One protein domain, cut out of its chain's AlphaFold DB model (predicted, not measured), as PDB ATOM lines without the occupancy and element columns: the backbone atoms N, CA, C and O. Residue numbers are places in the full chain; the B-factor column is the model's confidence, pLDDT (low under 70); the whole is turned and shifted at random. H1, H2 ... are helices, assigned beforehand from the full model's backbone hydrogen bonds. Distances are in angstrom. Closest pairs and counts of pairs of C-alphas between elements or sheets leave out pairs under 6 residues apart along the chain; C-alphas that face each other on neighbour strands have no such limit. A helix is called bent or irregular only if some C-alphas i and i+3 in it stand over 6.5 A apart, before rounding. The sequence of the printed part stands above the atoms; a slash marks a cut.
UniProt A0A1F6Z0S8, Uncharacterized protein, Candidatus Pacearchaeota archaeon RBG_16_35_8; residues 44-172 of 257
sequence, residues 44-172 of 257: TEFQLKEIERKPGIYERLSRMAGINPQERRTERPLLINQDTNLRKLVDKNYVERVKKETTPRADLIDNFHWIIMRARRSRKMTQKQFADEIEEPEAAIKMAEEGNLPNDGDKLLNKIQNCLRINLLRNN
ATOM      1  N   THR A  44       3.738   8.897  40.473       87.69
ATOM      2  CA  THR A  44       2.640   8.067  39.972       87.69
ATOM      3  C   THR A  44       3.126   7.224  38.794       87.69
ATOM      4  O   THR A  44       4.028   7.622  38.058       87.69
ATOM      5  N   GLU A  45       2.508   6.064  38.563       87.81
ATOM      6  CA  GLU A  45       2.856   5.201  37.421       87.81
ATOM      7  C   GLU A  45       2.760   5.935  36.074       87.81
ATOM      8  O   GLU A  45       3.529   5.667  35.154       87.81
ATOM      9  N   PHE A  46       1.847   6.906  35.969       83.19
ATOM     10  CA  PHE A  46       1.720   7.773  34.801       83.19
ATOM     11  C   PHE A  46       2.960   8.643  34.579       83.19
ATOM     12  O   PHE A  46       3.432   8.742  33.450       83.19
ATOM     13  N   GLN A  47       3.528   9.215  35.645       83.00
ATOM     14  CA  GLN A  47       4.751  10.016  35.556       83.00
ATOM     15  C   GLN A  47       5.951   9.158  35.150       83.00
ATOM     16  O   GLN A  47       6.763   9.590  34.338       83.00
ATOM     17  N   LEU A  48       6.043   7.925  35.659       86.19
ATOM     18  CA  LEU A  48       7.105   6.993  35.269       86.19
ATOM     19  C   LEU A  48       7.012   6.633  33.779       86.19
ATOM     20  O   LEU A  48       8.000   6.759  33.057       86.19
ATOM     21  N   LYS A  49       5.813   6.299  33.288       86.44
ATOM     22  CA  LYS A  49       5.579   6.006  31.863       86.44
ATOM     23  C   LYS A  49       5.874   7.196  30.947       86.44
ATOM     24  O   LYS A  49       6.380   7.009  29.841       86.44
ATOM     25  N   GLU A  50       5.569   8.420  31.375       81.56
ATOM     26  CA  GLU A  50       5.904   9.624  30.604       81.56
ATOM     27  C   GLU A  50       7.411   9.882  30.521       81.56
ATOM     28  O   GLU A  50       7.879  10.361  29.490       81.56
ATOM     29  N   ILE A  51       8.166   9.556  31.572       82.06
ATOM     30  CA  ILE A  51       9.630   9.697  31.598       82.06
ATOM     31  C   ILE A  51      10.299   8.629  30.723       82.06
ATOM     32  O   ILE A  51      11.262   8.924  30.016       82.06
ATOM     33  N   GLU A  52       9.779   7.400  30.733       86.56
ATOM     34  CA  GLU A  52      10.269   6.311  29.879       86.56
ATOM     35  C   GLU A  52      10.025   6.585  28.389       86.56
ATOM     36  O   GLU A  52      10.818   6.191  27.524       86.56
ATOM     37  N   ARG A  53       8.945   7.304  28.062       86.56
ATOM     38  CA  ARG A  53       8.646   7.695  26.688       86.56
ATOM     39  C   ARG A  53       9.637   8.756  26.214       86.56
ATOM     40  O   ARG A  53       9.588   9.909  26.623       86.56
ATOM     41  N   LYS A  54      10.489   8.405  25.247       85.25
ATOM     42  CA  LYS A  54      11.345   9.382  24.551       85.25
ATOM     43  C   LYS A  54      10.459  10.359  23.751       85.25
ATOM     44  O   LYS A  54       9.829   9.916  22.786       85.25
ATOM     45  N   PRO A  55      10.390  11.659  24.108       84.81
ATOM     46  CA  PRO A  55       9.584  12.614  23.357       84.81
ATOM     47  C   PRO A  55      10.186  12.827  21.967       84.81
ATOM     48  O   PRO A  55      11.410  12.842  21.798       84.81
ATOM     49  N   GLY A  56       9.322  13.018  20.970       88.38
ATOM     50  CA  GLY A  56       9.757  13.346  19.613       88.38
ATOM     51  C   GLY A  56      10.418  14.727  19.540       88.38
ATOM     52  O   GLY A  56      10.214  15.574  20.411       88.38
ATOM     53  N   ILE A  57      11.172  14.987  18.465       90.75
ATOM     54  CA  ILE A  57      11.836  16.285  18.229       90.75
ATOM     55  C   ILE A  57      10.826  17.441  18.325       90.75
ATOM     56  O   ILE A  57      11.056  18.415  19.036       90.75
ATOM     57  N   TYR A  58       9.665  17.294  17.682       84.25
ATOM     58  CA  TYR A  58       8.600  18.300  17.700       84.25
ATOM     59  C   TYR A  58       8.038  18.565  19.107       84.25
ATOM     60  O   TYR A  58       7.751  19.705  19.465       84.25
ATOM     61  N   GLU A  59       7.893  17.521  19.921       88.31
ATOM     62  CA  GLU A  59       7.374  17.629  21.285       88.31
ATOM     63  C   GLU A  59       8.382  18.320  22.210       88.31
ATOM     64  O   GLU A  59       7.993  19.174  23.005       88.31
ATOM     65  N   ARG A  60       9.684  18.037  22.040       87.62
ATOM     66  CA  ARG A  60      10.759  18.774  22.727       87.62
ATOM     67  C   ARG A  60      10.737  20.255  22.379       87.62
ATOM     68  O   ARG A  60      10.738  21.077  23.287       87.62
ATOM     69  N   LEU A  61      10.678  20.585  21.088       90.25
ATOM     70  CA  LEU A  61      10.628  21.977  20.635       90.25
ATOM     71  C   LEU A  61       9.382  22.699  21.161       90.25
ATOM     72  O   LEU A  61       9.480  23.835  21.610       90.25
ATOM     73  N   SER A  62       8.230  22.023  21.173       88.94
ATOM     74  CA  SER A  62       6.983  22.588  21.708       88.94
ATOM     75  C   SER A  62       7.090  22.866  23.213       88.94
ATOM     76  O   SER A  62       6.759  23.965  23.649       88.94
ATOM     77  N   ARG A  63       7.639  21.920  23.996       87.00
ATOM     78  CA  ARG A  63       7.890  22.115  25.437       87.00
ATOM     79  C   ARG A  63       8.877  23.251  25.708       87.00
ATOM     80  O   ARG A  63       8.644  24.032  26.621       87.00
ATOM     81  N   MET A  64       9.946  23.371  24.916       89.19
ATOM     82  CA  MET A  64      10.917  24.469  25.045       89.19
ATOM     83  C   MET A  64      10.301  25.838  24.738       89.19
ATOM     84  O   MET A  64      10.690  26.827  25.346       89.19
ATOM     85  N   ALA A  65       9.331  25.889  23.827       89.19
ATOM     86  CA  ALA A  65       8.597  27.105  23.494       89.19
ATOM     87  C   ALA A  65       7.459  27.433  24.482       89.19
ATOM     88  O   ALA A  65       6.771  28.430  24.291       89.19
ATOM     89  N   GLY A  66       7.218  26.597  25.501       86.69
ATOM     90  CA  GLY A  66       6.091  26.758  26.426       86.69
ATOM     91  C   GLY A  66       4.720  26.480  25.796       86.69
ATOM     92  O   GLY A  66       3.705  26.902  26.338       86.69
ATOM     93  N   ILE A  67       4.676  25.786  24.653       84.38
ATOM     94  CA  ILE A  67       3.440  25.495  23.919       84.38
ATOM     95  C   ILE A  67       2.998  24.067  24.235       84.38
ATOM     96  O   ILE A  67       3.724  23.105  23.960       84.38
ATOM     97  N   ASN A  68       1.774  23.911  24.742       81.56
ATOM     98  CA  ASN A  68       1.187  22.596  24.970       81.56
ATOM     99  C   ASN A  68       0.861  21.919  23.623       81.56
ATOM    100  O   ASN A  68       0.019  22.397  22.857       81.56
ATOM    101  N   PRO A  69       1.476  20.766  23.303       75.31
ATOM    102  CA  PRO A  69       1.271  20.103  22.016       75.31
ATOM    103  C   PRO A  69      -0.162  19.576  21.830       75.31
ATOM    104  O   PRO A  69      -0.568  19.324  20.694       75.31
ATOM    105  N   GLN A  70      -0.922  19.397  22.915       76.69
ATOM    106  CA  GLN A  70      -2.330  18.997  22.867       76.69
ATOM    107  C   GLN A  70      -3.248  20.151  22.446       76.69
ATOM    108  O   GLN A  70      -4.055  19.954  21.541       76.69
ATOM    109  N   GLU A  71      -3.069  21.353  22.998       74.44
ATOM    110  CA  GLU A  71      -3.864  22.547  22.648       74.44
ATOM    111  C   GLU A  71      -3.744  22.880  21.154       74.44
ATOM    112  O   GLU A  71      -4.737  23.068  20.448       74.44
ATOM    113  N   ARG A  72      -2.524  22.789  20.610       67.31
ATOM    114  CA  ARG A  72      -2.270  23.056  19.188       67.31
ATOM    115  C   ARG A  72      -2.951  22.061  18.238       67.31
ATOM    116  O   ARG A  72      -3.209  22.380  17.076       67.31
ATOM    117  N   ARG A  73      -3.216  20.830  18.698       69.56
ATOM    118  CA  ARG A  73      -3.941  19.813  17.912       69.56
ATOM    119  C   ARG A  73      -5.435  20.103  17.851       69.56
ATOM    120  O   ARG A  73      -6.046  19.802  16.832       69.56
ATOM    121  N   THR A  74      -5.999  20.687  18.902       72.56
ATOM    122  CA  THR A  74      -7.409  21.094  18.957       72.56
ATOM    123  C   THR A  74      -7.681  22.398  18.207       72.56
ATOM    124  O   THR A  74      -8.726  22.521  17.577       72.56
ATOM    125  N   GLU A  75      -6.736  23.339  18.183       70.44
ATOM    126  CA  GLU A  75      -6.916  24.637  17.511       70.44
ATOM    127  C   GLU A  75      -6.885  24.551  15.979       70.44
ATOM    128  O   GLU A  75      -7.687  25.188  15.298       70.44
ATOM    129  N   ARG A  76      -5.995  23.728  15.408       72.19
ATOM    130  CA  ARG A  76      -5.878  23.569  13.946       72.19
ATOM    131  C   ARG A  76      -7.199  23.248  13.229       72.19
ATOM    132  O   ARG A  76      -7.505  23.939  12.260       72.19
ATOM    133  N   PRO A  77      -7.977  22.229  13.635       72.69
ATOM    134  CA  PRO A  77      -9.237  21.922  12.964       72.69
ATOM    135  C   PRO A  77     -10.278  23.036  13.130       72.69
ATOM    136  O   PRO A  77     -11.072  23.250  12.218       72.69
ATOM    137  N   LEU A  78     -10.262  23.783  14.241       70.25
ATOM    138  CA  LEU A  78     -11.170  24.915  14.444       70.25
ATOM    139  C   LEU A  78     -10.895  26.049  13.451       70.25
ATOM    140  O   LEU A  78     -11.837  26.549  12.842       70.25
ATOM    141  N   LEU A  79      -9.623  26.392  13.232       67.81
ATOM    142  CA  LEU A  79      -9.228  27.421  12.262       67.81
ATOM    143  C   LEU A  79      -9.617  27.031  10.831       67.81
ATOM    144  O   LEU A  79     -10.233  27.819  10.119       67.81
ATOM    145  N   ILE A  80      -9.365  25.777  10.438       72.62
ATOM    146  CA  ILE A  80      -9.762  25.268   9.115       72.62
ATOM    147  C   ILE A  80     -11.286  25.366   8.935       72.62
ATOM    148  O   ILE A  80     -11.771  25.776   7.880       72.62
ATOM    149  N   ASN A  81     -12.060  25.028   9.968       75.19
ATOM    150  CA  ASN A  81     -13.518  25.121   9.912       75.19
ATOM    151  C   ASN A  81     -14.003  26.575   9.797       75.19
ATOM    152  O   ASN A  81     -14.929  26.841   9.026       75.19
ATOM    153  N   GLN A  82     -13.375  27.513  10.510       76.50
ATOM    154  CA  GLN A  82     -13.682  28.943  10.408       76.50
ATOM    155  C   GLN A  82     -13.425  29.472   8.992       76.50
ATOM    156  O   GLN A  82     -14.315  30.096   8.412       76.50
ATOM    157  N   ASP A  83     -12.291  29.117   8.383       79.88
ATOM    158  CA  ASP A  83     -11.964  29.511   7.008       79.88
ATOM    159  C   ASP A  83     -12.991  28.984   6.000       79.88
ATOM    160  O   ASP A  83     -13.431  29.707   5.101       79.88
ATOM    161  N   THR A  84     -13.438  27.731   6.154       82.75
ATOM    162  CA  THR A  84     -14.481  27.185   5.267       82.75
ATOM    163  C   THR A  84     -15.826  27.890   5.426       82.75
ATOM    164  O   THR A  84     -16.583  27.971   4.459       82.75
ATOM    165  N   ASN A  85     -16.142  28.403   6.619       90.19
ATOM    166  CA  ASN A  85     -17.379  29.140   6.862       90.19
ATOM    167  C   ASN A  85     -17.332  30.519   6.191       90.19
ATOM    168  O   ASN A  85     -18.246  30.874   5.448       90.19
ATOM    169  N   LEU A  86     -16.220  31.242   6.351       88.00
ATOM    170  CA  LEU A  86     -16.016  32.535   5.699       88.00
ATOM    171  C   LEU A  86     -16.085  32.421   4.173       88.00
ATOM    172  O   LEU A  86     -16.815  33.184   3.543       88.00
ATOM    173  N   ARG A  87     -15.422  31.415   3.580       87.25
ATOM    174  CA  ARG A  87     -15.512  31.156   2.131       87.25
ATOM    175  C   ARG A  87     -16.959  30.948   1.677       87.25
ATOM    176  O   ARG A  87     -17.402  31.599   0.739       87.25
ATOM    177  N   LYS A  88     -17.730  30.125   2.398       90.00
ATOM    178  CA  LYS A  88     -19.151  29.882   2.091       90.00
ATOM    179  C   LYS A  88     -20.007  31.145   2.184       90.00
ATOM    180  O   LYS A  88     -20.963  31.272   1.425       90.00
ATOM    181  N   LEU A  89     -19.720  32.048   3.120       91.62
ATOM    182  CA  LEU A  89     -20.440  33.319   3.242       91.62
ATOM    183  C   LEU A  89     -20.127  34.253   2.071       91.62
ATOM    184  O   LEU A  89     -21.049  34.817   1.486       91.62
ATOM    185  N   VAL A  90     -18.851  34.365   1.688       90.88
ATOM    186  CA  VAL A  90     -18.429  35.147   0.515       90.88
ATOM    187  C   VAL A  90     -19.078  34.601  -0.757       90.88
ATOM    188  O   VAL A  90     -19.662  35.370  -1.518       90.88
ATOM    189  N   ASP A  91     -19.057  33.278  -0.944       91.12
ATOM    190  CA  ASP A  91     -19.686  32.611  -2.087       91.12
ATOM    191  C   ASP A  91     -21.191  32.908  -2.164       91.12
ATOM    192  O   ASP A  91     -21.704  33.264  -3.225       91.12
ATOM    193  N   LYS A  92     -21.910  32.810  -1.037       92.12
ATOM    194  CA  LYS A  92     -23.350  33.113  -0.972       92.12
ATOM    195  C   LYS A  92     -23.643  34.565  -1.338       92.12
ATOM    196  O   LYS A  92     -24.480  34.809  -2.205       92.12
ATOM    197  N   ASN A  93     -22.923  35.507  -0.731       90.88
ATOM    198  CA  ASN A  93     -23.099  36.935  -0.996       90.88
ATOM    199  C   ASN A  93     -22.837  37.268  -2.469       90.88
ATOM    200  O   ASN A  93     -23.553  38.073  -3.063       90.88
ATOM    201  N   TYR A  94     -21.834  36.624  -3.073       88.69
ATOM    202  CA  TYR A  94     -21.529  36.804  -4.485       88.69
ATOM    203  C   TYR A  94     -22.683  36.331  -5.377       88.69
ATOM    204  O   TYR A  94     -23.146  37.085  -6.231       88.69
ATOM    205  N   VAL A  95     -23.190  35.112  -5.157       89.12
ATOM    206  CA  VAL A  95     -24.313  34.558  -5.935       89.12
ATOM    207  C   VAL A  95     -25.555  35.442  -5.828       89.12
ATOM    208  O   VAL A  95     -26.221  35.694  -6.831       89.12
ATOM    209  N   GLU A  96     -25.871  35.927  -4.628       88.81
ATOM    210  CA  GLU A  96     -27.012  36.818  -4.409       88.81
ATOM    211  C   GLU A  96     -26.865  38.150  -5.144       88.81
ATOM    212  O   GLU A  96     -27.843  38.640  -5.712       88.81
ATOM    213  N   ARG A  97     -25.657  38.722  -5.163       86.38
ATOM    214  CA  ARG A  97     -25.379  39.971  -5.875       86.38
ATOM    215  C   ARG A  97     -25.531  39.793  -7.384       86.38
ATOM    216  O   ARG A  97     -26.273  40.542  -8.008       86.38
ATOM    217  N   VAL A  98     -24.925  38.744  -7.948       85.81
ATOM    218  CA  VAL A  98     -25.016  38.470  -9.392       85.81
ATOM    219  C   VAL A  98     -26.463  38.284  -9.828       85.81
ATOM    220  O   VAL A  98     -26.872  38.914 -10.791       85.81
ATOM    221  N   LYS A  99     -27.266  37.503  -9.092       84.19
ATOM    222  CA  LYS A  99     -28.680  37.275  -9.436       84.19
ATOM    223  C   LYS A  99     -29.503  38.563  -9.525       84.19
ATOM    224  O   LYS A  99     -30.435  38.621 -10.321       84.19
ATOM    225  N   LYS A 100     -29.183  39.573  -8.711       83.00
ATOM    226  CA  LYS A 100     -29.871  40.875  -8.725       83.00
ATOM    227  C   LYS A 100     -29.443  41.752  -9.900       83.00
ATOM    228  O   LYS A 100     -30.238  42.554 -10.372       83.00
ATOM    229  N   GLU A 101     -28.203  41.603 -10.349       78.12
ATOM    230  CA  GLU A 101     -27.558  42.494 -11.318       78.12
ATOM    231  C   GLU A 101     -27.454  41.893 -12.724       78.12
ATOM    232  O   GLU A 101     -26.936  42.550 -13.622       78.12
ATOM    233  N   THR A 102     -27.923  40.658 -12.936       75.75
ATOM    234  CA  THR A 102     -27.804  39.974 -14.230       75.75
ATOM    235  C   THR A 102     -28.568  40.720 -15.323       75.75
ATOM    236  O   THR A 102     -29.781  40.569 -15.472       75.75
ATOM    237  N   THR A 103     -27.843  41.496 -16.124       77.44
ATOM    238  CA  THR A 103     -28.327  42.004 -17.406       77.44
ATOM    239  C   THR A 103     -27.480  41.407 -18.528       77.44
ATOM    240  O   THR A 103     -26.261  41.279 -18.376       77.44
ATOM    241  N   PRO A 104     -28.094  40.963 -19.641       76.38
ATOM    242  CA  PRO A 104     -27.338  40.432 -20.764       76.38
ATOM    243  C   PRO A 104     -26.489  41.552 -21.372       76.38
ATOM    244  O   PRO A 104     -27.013  42.563 -21.835       76.38
ATOM    245  N   ARG A 105     -25.168  41.371 -21.366       81.06
ATOM    246  CA  ARG A 105     -24.220  42.331 -21.939       81.06
ATOM    247  C   ARG A 105     -24.024  42.032 -23.422       81.06
ATOM    248  O   ARG A 105     -23.623  40.925 -23.777       81.06
ATOM    249  N   ALA A 106     -24.286  43.021 -24.274       81.38
ATOM    250  CA  ALA A 106     -24.145  42.892 -25.727       81.38
ATOM    251  C   ALA A 106     -22.675  42.842 -26.198       81.38
ATOM    252  O   ALA A 106     -22.402  42.386 -27.309       81.38
ATOM    253  N   ASP A 107     -21.736  43.274 -25.350       88.75
ATOM    254  CA  ASP A 107     -20.309  43.384 -25.683       88.75
ATOM    255  C   ASP A 107     -19.572  42.039 -25.680       88.75
ATOM    256  O   ASP A 107     -18.481  41.914 -26.248       88.75
ATOM    257  N   LEU A 108     -20.135  41.024 -25.018       90.06
ATOM    258  CA  LEU A 108     -19.526  39.703 -24.913       90.06
ATOM    259  C   LEU A 108     -19.839  38.854 -26.146       90.06
ATOM    260  O   LEU A 108     -20.879  38.988 -26.789       90.06
ATOM    261  N   ILE A 109     -18.920  37.942 -26.459       89.69
ATOM    262  CA  ILE A 109     -19.141  36.922 -27.483       89.69
ATOM    263  C   ILE A 109     -20.316  36.031 -27.054       89.69
ATOM    264  O   ILE A 109     -20.431  35.635 -25.889       89.69
ATOM    265  N   ASP A 110     -21.170  35.679 -28.013       90.19
ATOM    266  CA  ASP A 110     -22.264  34.741 -27.780       90.19
ATOM    267  C   ASP A 110     -21.706  33.412 -27.234       90.19
ATOM    268  O   ASP A 110     -20.701  32.889 -27.715       90.19
ATOM    269  N   ASN A 111     -22.351  32.844 -26.214       92.69
ATOM    270  CA  ASN A 111     -21.912  31.605 -25.556       92.69
ATOM    271  C   ASN A 111     -20.496  31.654 -24.939       92.69
ATOM    272  O   ASN A 111     -19.843  30.615 -24.804       92.69
ATOM    273  N   PHE A 112     -20.027  32.827 -24.496       93.44
ATOM    274  CA  PHE A 112     -18.724  32.987 -23.827       93.44
ATOM    275  C   PHE A 112     -18.469  31.961 -22.703       93.44
ATOM    276  O   PHE A 112     -17.343  31.500 -22.514       93.44
ATOM    277  N   HIS A 113     -19.514  31.566 -21.976       95.25
ATOM    278  CA  HIS A 113     -19.444  30.620 -20.866       95.25
ATOM    279  C   HIS A 113     -18.904  29.240 -21.286       95.25
ATOM    280  O   HIS A 113     -18.093  28.639 -20.573       95.25
ATOM    281  N   TRP A 114     -19.241  28.769 -22.493       95.75
ATOM    282  CA  TRP A 114     -18.674  27.542 -23.061       95.75
ATOM    283  C   TRP A 114     -17.194  27.686 -23.401       95.75
ATOM    284  O   TRP A 114     -16.427  26.738 -23.210       95.75
ATOM    285  N   ILE A 115     -16.777  28.863 -23.873       95.69
ATOM    286  CA  ILE A 115     -15.374  29.143 -24.204       95.69
ATOM    287  C   ILE A 115     -14.528  29.081 -22.930       95.69
ATOM    288  O   ILE A 115     -13.508  28.390 -22.912       95.69
ATOM    289  N   ILE A 116     -14.993  29.715 -21.846       96.56
ATOM    290  CA  ILE A 116     -14.342  29.654 -20.528       96.56
ATOM    291  C   ILE A 116     -14.225  28.197 -20.069       96.56
ATOM    292  O   ILE A 116     -13.126  27.731 -19.759       96.56
ATOM    293  N   MET A 117     -15.329  27.445 -20.096       97.06
ATOM    294  CA  MET A 117     -15.352  26.054 -19.645       97.06
ATOM    295  C   MET A 117     -14.396  25.165 -20.455       97.06
ATOM    296  O   MET A 117     -13.680  24.328 -19.895       97.06
ATOM    297  N   ARG A 118     -14.346  25.347 -21.778       97.06
ATOM    298  CA  ARG A 118     -13.465  24.585 -22.670       97.06
ATOM    299  C   ARG A 118     -11.995  24.936 -22.455       97.06
ATOM    300  O   ARG A 118     -11.176  24.024 -22.351       97.06
ATOM    301  N   ALA A 119     -11.668  26.222 -22.338       96.81
ATOM    302  CA  ALA A 119     -10.310  26.700 -22.083       96.81
ATOM    303  C   ALA A 119      -9.795  26.287 -20.695       96.81
ATOM    304  O   ALA A 119      -8.630  25.928 -20.533       96.81
ATOM    305  N   ARG A 120     -10.671  26.241 -19.688       97.12
ATOM    306  CA  ARG A 120     -10.325  25.682 -18.381       97.12
ATOM    307  C   ARG A 120     -10.010  24.186 -18.478       97.12
ATOM    308  O   ARG A 120      -8.992  23.716 -17.966       97.12
ATOM    309  N   ARG A 121     -10.872  23.418 -19.155       96.81
ATOM    310  CA  ARG A 121     -10.697  21.963 -19.331       96.81
ATOM    311  C   ARG A 121      -9.448  21.614 -20.137       96.81
ATOM    312  O   ARG A 121      -8.785  20.640 -19.789       96.81
ATOM    313  N   SER A 122      -9.084  22.403 -21.150       96.00
ATOM    314  CA  SER A 122      -7.852  22.173 -21.921       96.00
ATOM    315  C   SER A 122      -6.593  22.289 -21.055       96.00
ATOM    316  O   SER A 122      -5.625  21.565 -21.280       96.00
ATOM    317  N   ARG A 123      -6.639  23.108 -19.997       96.31
ATOM    318  CA  ARG A 123      -5.575  23.225 -18.989       96.31
ATOM    319  C   ARG A 123      -5.663  22.223 -17.835       96.31
ATOM    320  O   ARG A 123      -4.798  22.236 -16.966       96.31
ATOM    321  N   LYS A 124      -6.677  21.349 -17.813       97.38
ATOM    322  CA  LYS A 124      -6.890  20.316 -16.776       97.38
ATOM    323  C   LYS A 124      -6.972  20.862 -15.340       97.38
ATOM    324  O   LYS A 124      -6.658  20.149 -14.392       97.38
ATOM    325  N   MET A 125      -7.423  22.101 -15.172       96.81
ATOM    326  CA  MET A 125      -7.603  22.723 -13.857       96.81
ATOM    327  C   MET A 125      -9.040  22.528 -13.347       96.81
ATOM    328  O   MET A 125     -10.019  22.611 -14.102       96.81
ATOM    329  N   THR A 126      -9.182  22.261 -12.051       97.62
ATOM    330  CA  THR A 126     -10.494  22.241 -11.378       97.62
ATOM    331  C   THR A 126     -11.023  23.667 -11.185       97.62
ATOM    332  O   THR A 126     -10.250  24.620 -11.222       97.62
ATOM    333  N   GLN A 127     -12.332  23.839 -10.961       96.75
ATOM    334  CA  GLN A 127     -12.912  25.167 -10.685       96.75
ATOM    335  C   GLN A 127     -12.265  25.824  -9.459       96.75
ATOM    336  O   GLN A 127     -11.964  27.009  -9.493       96.75
ATOM    337  N   LYS A 128     -11.980  25.034  -8.416       96.12
ATOM    338  CA  LYS A 128     -11.304  25.508  -7.205       96.12
ATOM    339  C   LYS A 128      -9.874  25.979  -7.478       96.12
ATOM    340  O   LYS A 128      -9.512  27.066  -7.063       96.12
ATOM    341  N   GLN A 129      -9.082  25.194  -8.211       97.06
ATOM    342  CA  GLN A 129      -7.719  25.601  -8.578       97.06
ATOM    343  C   GLN A 129      -7.717  26.857  -9.448       97.06
ATOM    344  O   GLN A 129      -6.875  27.723  -9.261       97.06
ATOM    345  N   PHE A 130      -8.675  26.965 -10.369       97.50
ATOM    346  CA  PHE A 130      -8.823  28.151 -11.201       97.50
ATOM    347  C   PHE A 130      -9.209  29.390 -10.377       97.50
ATOM    348  O   PHE A 130      -8.695  30.474 -10.626       97.50
ATOM    349  N   ALA A 131     -10.060  29.218  -9.359       96.31
ATOM    350  CA  ALA A 131     -10.436  30.264  -8.405       96.31
ATOM    351  C   ALA A 131      -9.234  30.753  -7.601       96.31
ATOM    352  O   ALA A 131      -8.990  31.955  -7.513       96.31
ATOM    353  N   ASP A 132      -8.449  29.805  -7.089       95.81
ATOM    354  CA  ASP A 132      -7.233  30.092  -6.337       95.81
ATOM    355  C   ASP A 132      -6.165  30.774  -7.232       95.81
ATOM    356  O   ASP A 132      -5.466  31.660  -6.757       95.81
ATOM    357  N   GLU A 133      -6.060  30.434  -8.528       96.38
ATOM    358  CA  GLU A 133      -5.116  31.060  -9.483       96.38
ATOM    359  C   GLU A 133      -5.510  32.498  -9.877       96.38
ATOM    360  O   GLU A 133      -4.651  33.323 -10.180       96.38
ATOM    361  N   ILE A 134      -6.809  32.804  -9.874       95.38
ATOM    362  CA  ILE A 134      -7.368  34.121 -10.221       95.38
ATOM    363  C   ILE A 134      -7.573  35.023  -8.983       95.38
ATOM    364  O   ILE A 134      -7.820  36.227  -9.119       95.38
ATOM    365  N   GLU A 135      -7.444  34.454  -7.782       94.62
ATOM    366  CA  GLU A 135      -7.751  35.097  -6.498       94.62
ATOM    367  C   GLU A 135      -9.204  35.602  -6.429       94.62
ATOM    368  O   GLU A 135      -9.483  36.721  -6.000       94.62
ATOM    369  N   GLU A 136     -10.148  34.782  -6.890       94.12
ATOM    370  CA  GLU A 136     -11.587  35.078  -6.880       94.12
ATOM    371  C   GLU A 136     -12.366  33.916  -6.242       94.12
ATOM    372  O   GLU A 136     -11.856  32.795  -6.174       94.12
ATOM    373  N   PRO A 137     -13.596  34.135  -5.740       94.56
ATOM    374  CA  PRO A 137     -14.368  33.069  -5.111       94.56
ATOM    375  C   PRO A 137     -14.775  31.987  -6.123       94.56
ATOM    376  O   PRO A 137     -15.069  32.268  -7.286       94.56
ATOM    377  N   GLU A 138     -14.866  30.733  -5.668       94.94
ATOM    378  CA  GLU A 138     -15.251  29.594  -6.517       94.94
ATOM    379  C   GLU A 138     -16.645  29.803  -7.131       94.94
ATOM    380  O   GLU A 138     -16.896  29.429  -8.280       94.94
ATOM    381  N   ALA A 139     -17.539  30.462  -6.385       94.94
ATOM    382  CA  ALA A 139     -18.852  30.853  -6.876       94.94
ATOM    383  C   ALA A 139     -18.787  31.757  -8.116       94.94
ATOM    384  O   ALA A 139     -19.602  31.587  -9.020       94.94
ATOM    385  N   ALA A 140     -17.817  32.672  -8.207       94.31
ATOM    386  CA  ALA A 140     -17.702  33.574  -9.353       94.31
ATOM    387  C   ALA A 140     -17.405  32.824 -10.652       94.31
ATOM    388  O   ALA A 140     -18.012  33.109 -11.683       94.31
ATOM    389  N   ILE A 141     -16.531  31.821 -10.589       95.50
ATOM    390  CA  ILE A 141     -16.210  30.977 -11.741       95.50
ATOM    391  C   ILE A 141     -17.396  30.107 -12.133       95.50
ATOM    392  O   ILE A 141     -17.681  29.996 -13.322       95.50
ATOM    393  N   LYS A 142     -18.102  29.511 -11.164       96.00
ATOM    394  CA  LYS A 142     -19.307  28.718 -11.456       96.00
ATOM    395  C   LYS A 142     -20.350  29.554 -12.186       96.00
ATOM    396  O   LYS A 142     -20.807  29.148 -13.246       96.00
ATOM    397  N   MET A 143     -20.632  30.755 -11.684       93.50
ATOM    398  CA  MET A 143     -21.571  31.679 -12.321       93.50
ATOM    399  C   MET A 143     -21.096  32.092 -13.724       93.50
ATOM    400  O   MET A 143     -21.891  32.086 -14.661       93.50
ATOM    401  N   ALA A 144     -19.798  32.360 -13.909       93.88
ATOM    402  CA  ALA A 144     -19.239  32.686 -15.221       93.88
ATOM    403  C   ALA A 144     -19.344  31.520 -16.226       93.88
ATOM    404  O   ALA A 144     -19.630  31.749 -17.400       93.88
ATOM    405  N   GLU A 145     -19.153  30.272 -15.780       95.06
ATOM    406  CA  GLU A 145     -19.354  29.064 -16.599       95.06
ATOM    407  C   GLU A 145     -20.833  28.751 -16.869       95.06
ATOM    408  O   GLU A 145     -21.138  28.079 -17.854       95.06
ATOM    409  N   GLU A 146     -21.744  29.242 -16.030       93.69
ATOM    410  CA  GLU A 146     -23.196  29.208 -16.251       93.69
ATOM    411  C   GLU A 146     -23.678  30.338 -17.179       93.69
ATOM    412  O   GLU A 146     -24.814  30.308 -17.642       93.69
ATOM    413  N   GLY A 147     -22.823  31.325 -17.473       91.00
ATOM    414  CA  GLY A 147     -23.155  32.480 -18.311       91.00
ATOM    415  C   GLY A 147     -23.735  33.677 -17.561       91.00
ATOM    416  O   GLY A 147     -24.182  34.628 -18.193       91.00
ATOM    417  N   ASN A 148     -23.677  33.667 -16.230       91.38
ATOM    418  CA  ASN A 148     -24.136  34.758 -15.381       91.38
ATOM    419  C   ASN A 148     -22.939  35.570 -14.872       91.38
ATOM    420  O   ASN A 148     -22.130  35.085 -14.079       91.38
ATOM    421  N   LEU A 149     -22.834  36.829 -15.299       88.88
ATOM    422  CA  LEU A 149     -21.813  37.767 -14.832       88.88
ATOM    423  C   LEU A 149     -22.481  39.025 -14.262       88.88
ATOM    424  O   LEU A 149     -23.486  39.468 -14.815       88.88
ATOM    425  N   PRO A 150     -21.942  39.605 -13.175       86.75
ATOM    426  CA  PRO A 150     -22.389  40.910 -12.707       86.75
ATOM    427  C   PRO A 150     -21.993  42.002 -13.710       86.75
ATOM    428  O   PRO A 150     -21.032  41.836 -14.470       86.75
ATOM    429  N   ASN A 151     -22.693  43.137 -13.675       78.12
ATOM    430  CA  ASN A 151     -22.416  44.274 -14.563       78.12
ATOM    431  C   ASN A 151     -20.996  44.831 -14.360       78.12
ATOM    432  O   ASN A 151     -20.303  45.094 -15.336       78.12
ATOM    433  N   ASP A 152     -20.505  44.852 -13.116       77.06
ATOM    434  CA  ASP A 152     -19.124  45.235 -12.768       77.06
ATOM    435  C   ASP A 152     -18.085  44.124 -13.057       77.06
ATOM    436  O   ASP A 152     -16.951  44.139 -12.567       77.06
ATOM    437  N   GLY A 153     -18.471  43.111 -13.837       80.69
ATOM    438  CA  GLY A 153     -17.696  41.903 -14.111       80.69
ATOM    439  C   GLY A 153     -16.461  42.097 -14.992       80.69
ATOM    440  O   GLY A 153     -15.754  41.123 -15.237       80.69
ATOM    441  N   ASP A 154     -16.151  43.314 -15.445       89.38
ATOM    442  CA  ASP A 154     -15.003  43.586 -16.327       89.38
ATOM    443  C   ASP A 154     -13.665  43.203 -15.694       89.38
ATOM    444  O   ASP A 154     -12.791  42.631 -16.348       89.38
ATOM    445  N   LYS A 155     -13.521  43.425 -14.383       92.50
ATOM    446  CA  LYS A 155     -12.324  43.008 -13.637       92.50
ATOM    447  C   LYS A 155     -12.161  41.489 -13.659       92.50
ATOM    448  O   LYS A 155     -11.063  40.994 -13.907       92.50
ATOM    449  N   LEU A 156     -13.254  40.758 -13.436       92.62
ATOM    450  CA  LEU A 156     -13.258  39.297 -13.456       92.62
ATOM    451  C   LEU A 156     -12.965  38.772 -14.866       92.62
ATOM    452  O   LEU A 156     -12.139  37.877 -15.025       92.62
ATOM    453  N   LEU A 157     -13.585  39.364 -15.890       93.56
ATOM    454  CA  LEU A 157     -13.341  39.016 -17.288       93.56
ATOM    455  C   LEU A 157     -11.872  39.201 -17.660       93.56
ATOM    456  O   LEU A 157     -11.276  38.269 -18.190       93.56
ATOM    457  N   ASN A 158     -11.261  40.335 -17.316       94.62
ATOM    458  CA  ASN A 158      -9.843  40.582 -17.586       94.62
ATOM    459  C   ASN A 158      -8.940  39.551 -16.900       94.62
ATOM    460  O   ASN A 158      -8.006  39.040 -17.517       94.62
ATOM    461  N   LYS A 159      -9.233  39.176 -15.649       95.75
ATOM    462  CA  LYS A 159      -8.482  38.117 -14.958       95.75
ATOM    463  C   LYS A 159      -8.643  36.753 -15.641       95.75
ATOM    464  O   LYS A 159      -7.649  36.057 -15.844       95.75
ATOM    465  N   ILE A 160      -9.863  36.387 -16.044       95.50
ATOM    466  CA  ILE A 160     -10.148  35.136 -16.769       95.50
ATOM    467  C   ILE A 160      -9.415  35.114 -18.113       95.50
ATOM    468  O   ILE A 160      -8.766  34.118 -18.440       95.50
ATOM    469  N   GLN A 161      -9.476  36.210 -18.870       94.81
ATOM    470  CA  GLN A 161      -8.786  36.364 -20.148       94.81
ATOM    471  C   GLN A 161      -7.270  36.257 -19.981       94.81
ATOM    472  O   GLN A 161      -6.636  35.493 -20.705       94.81
ATOM    473  N   ASN A 162      -6.691  36.932 -18.985       95.25
ATOM    474  CA  ASN A 162      -5.255  36.888 -18.706       95.25
ATOM    475  C   ASN A 162      -4.788  35.494 -18.288       95.25
ATOM    476  O   ASN A 162      -3.780  34.995 -18.797       95.25
ATOM    477  N   CYS A 163      -5.535  34.849 -17.387       95.62
ATOM    478  CA  CYS A 163      -5.212  33.511 -16.925       95.62
ATOM    479  C   CYS A 163      -5.307  32.528 -18.092       95.62
ATOM    480  O   CYS A 163      -4.298  31.921 -18.450       95.62
ATOM    481  N   LEU A 164      -6.464  32.420 -18.757       94.06
ATOM    482  CA  LEU A 164      -6.720  31.431 -19.811       94.06
ATOM    483  C   LEU A 164      -6.084  31.777 -21.166       94.06
ATOM    484  O   LEU A 164      -5.874  30.867 -21.970       94.06
ATOM    485  N   ARG A 165      -5.665  33.030 -21.373       94.06
ATOM    486  CA  ARG A 165      -5.177  33.599 -22.645       94.06
ATOM    487  C   ARG A 165      -6.215  33.493 -23.765       94.06
ATOM    488  O   ARG A 165      -5.907  33.030 -24.860       94.06
ATOM    489  N   ILE A 166      -7.447  33.888 -23.458       93.88
ATOM    490  CA  ILE A 166      -8.594  33.896 -24.380       93.88
ATOM    491  C   ILE A 166      -9.168  35.306 -24.485       93.88
ATOM    492  O   ILE A 166      -9.039  36.082 -23.545       93.88
ATOM    493  N   ASN A 167      -9.859  35.606 -25.584       92.62
ATOM    494  CA  ASN A 167     -10.577  36.866 -25.771       92.62
ATOM    495  C   ASN A 167     -12.083  36.593 -25.696       92.62
ATOM    496  O   ASN A 167     -12.575  35.713 -26.396       92.62
ATOM    497  N   LEU A 168     -12.804  37.323 -24.838       90.44
ATOM    498  CA  LEU A 168     -14.252  37.132 -24.626       90.44
ATOM    499  C   LEU A 168     -15.106  38.311 -25.122       90.44
ATOM    500  O   LEU A 168     -16.331  38.226 -25.081       90.44
ATOM    501  N   LEU A 169     -14.479  39.401 -25.571       90.81
ATOM    502  CA  LEU A 169     -15.154  40.596 -26.081       90.81
ATOM    503  C   LEU A 169     -15.376  40.484 -27.594       90.81
ATOM    504  O   LEU A 169     -14.453  40.133 -28.328       90.81
ATOM    505  N   ARG A 170     -16.590  40.807 -28.054       85.25
ATOM    506  CA  ARG A 170     -17.013  40.732 -29.463       85.25
ATOM    507  C   ARG A 170     -16.344  41.799 -30.331       85.25
ATOM    508  O   ARG A 170     -15.975  41.525 -31.466       85.25
ATOM    509  N   ASN A 171     -16.154  42.991 -29.766       71.06
ATOM    510  CA  ASN A 171     -15.687  44.183 -30.476       71.06
ATOM    511  C   ASN A 171     -14.179  44.407 -30.372       71.06
ATOM    512  O   ASN A 171     -13.721  45.522 -30.585       71.06
ATOM    513  N   ASN A 172     -13.398  43.385 -30.021       58.03
ATOM    514  CA  ASN A 172     -11.953  43.493 -30.141       58.03
ATOM    515  C   ASN A 172     -11.562  42.876 -31.492       58.03
ATOM    516  O   ASN A 172     -11.386  41.653 -31.552       58.03
TER     517      ASN A 172
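What this domain is: This is residues 44 to 172 of the 257 residues of an uncharacterized protein of Candidatus Pacearchaeota archaeon RBG_16_35_8 (UniProt A0A1F6Z0S8). A small head of four short helices, H4 to H7, sits at one end of a long helix, H3, which reaches away from it as an arm and, with H2 and H1 following one another beyond its far end, makes the length of the domain. H3 packs on the head through H6, with residues 91 to 95 alone, while residues 73 to 86 of H3 and residues 44 to 54, with H1, stand free. The printed part has 129 residues with seven named helices, H1 to H7 in order, and no named strand; the class is all helix. The whole is extended, with a radius of gyration of the C-alphas of 24.0 A and spans of 80 by 31 by 20 A.

Where its parts are: H1 is residues 45 to 52, with C-alpha 45 at (2.856, 5.201, 37.421). H2 is residues 57 to 64. H3, residues 71 to 101, is the longest helix, 46.0 A from C-alpha 71 at (-3.864, 22.547, 22.648) to C-alpha 101 at (-27.558, 42.494, -11.318). H3 is neither bent nor irregular, but only just: C-alphas 74 and 77 are 6.3 A apart. H4 is residues 112 to 122, 15.5 A long. H5 is residues 127 to 134 and H6 is residues 138 to 146. H7 is residues 154 to 164, 15.1 A long, and C-alpha 164 is at (-6.720, 31.431, -19.811).

How they stand to each other: H1 and H2 touch no helix. H3 touches H6 with residues 91 to 95 alone, the closest C-alphas being those of Asp 91 and Ala 139, 5.2 A apart; the two run the same way at a shallow tilt of 33 degrees, only just short of steep. H6 is the hub and touches H3, H4 and H5. H4 and H6 touch at a steep tilt of 63 degrees, opposite ways, closest at the C-alphas of His 113 and Glu 145, 4.5 A. H5 and H6 touch at 71 degrees, only just about perpendicular, closest at the C-alphas of Ala 131 and Glu 138, 5.2 A. H7 touches H4 at a shallow tilt of 30 degrees, the same way, closest at the C-alphas of Ala 119 and Leu 164, 6.4 A. H7 touches H5 about perpendicular, at 76 degrees, closest at the C-alphas of Ile 134 and Lys 159, 6.3 A. H6 and H7 are near each other. The helix packing is part aligned, part crossed. Every O i to N i+4 pair is within hydrogen-bond range in H1, H2, H4, H5, H6 and H7; in H3 24 of 27 are.

The domain as a whole: The C-alphas farthest apart are those of Thr 44 and Asn 171, 81.3 A. The printed part has no cut and no long link. The mean pLDDT of the printed part is 87.8, and residues 72 to 73, 79 and 172 are under 70.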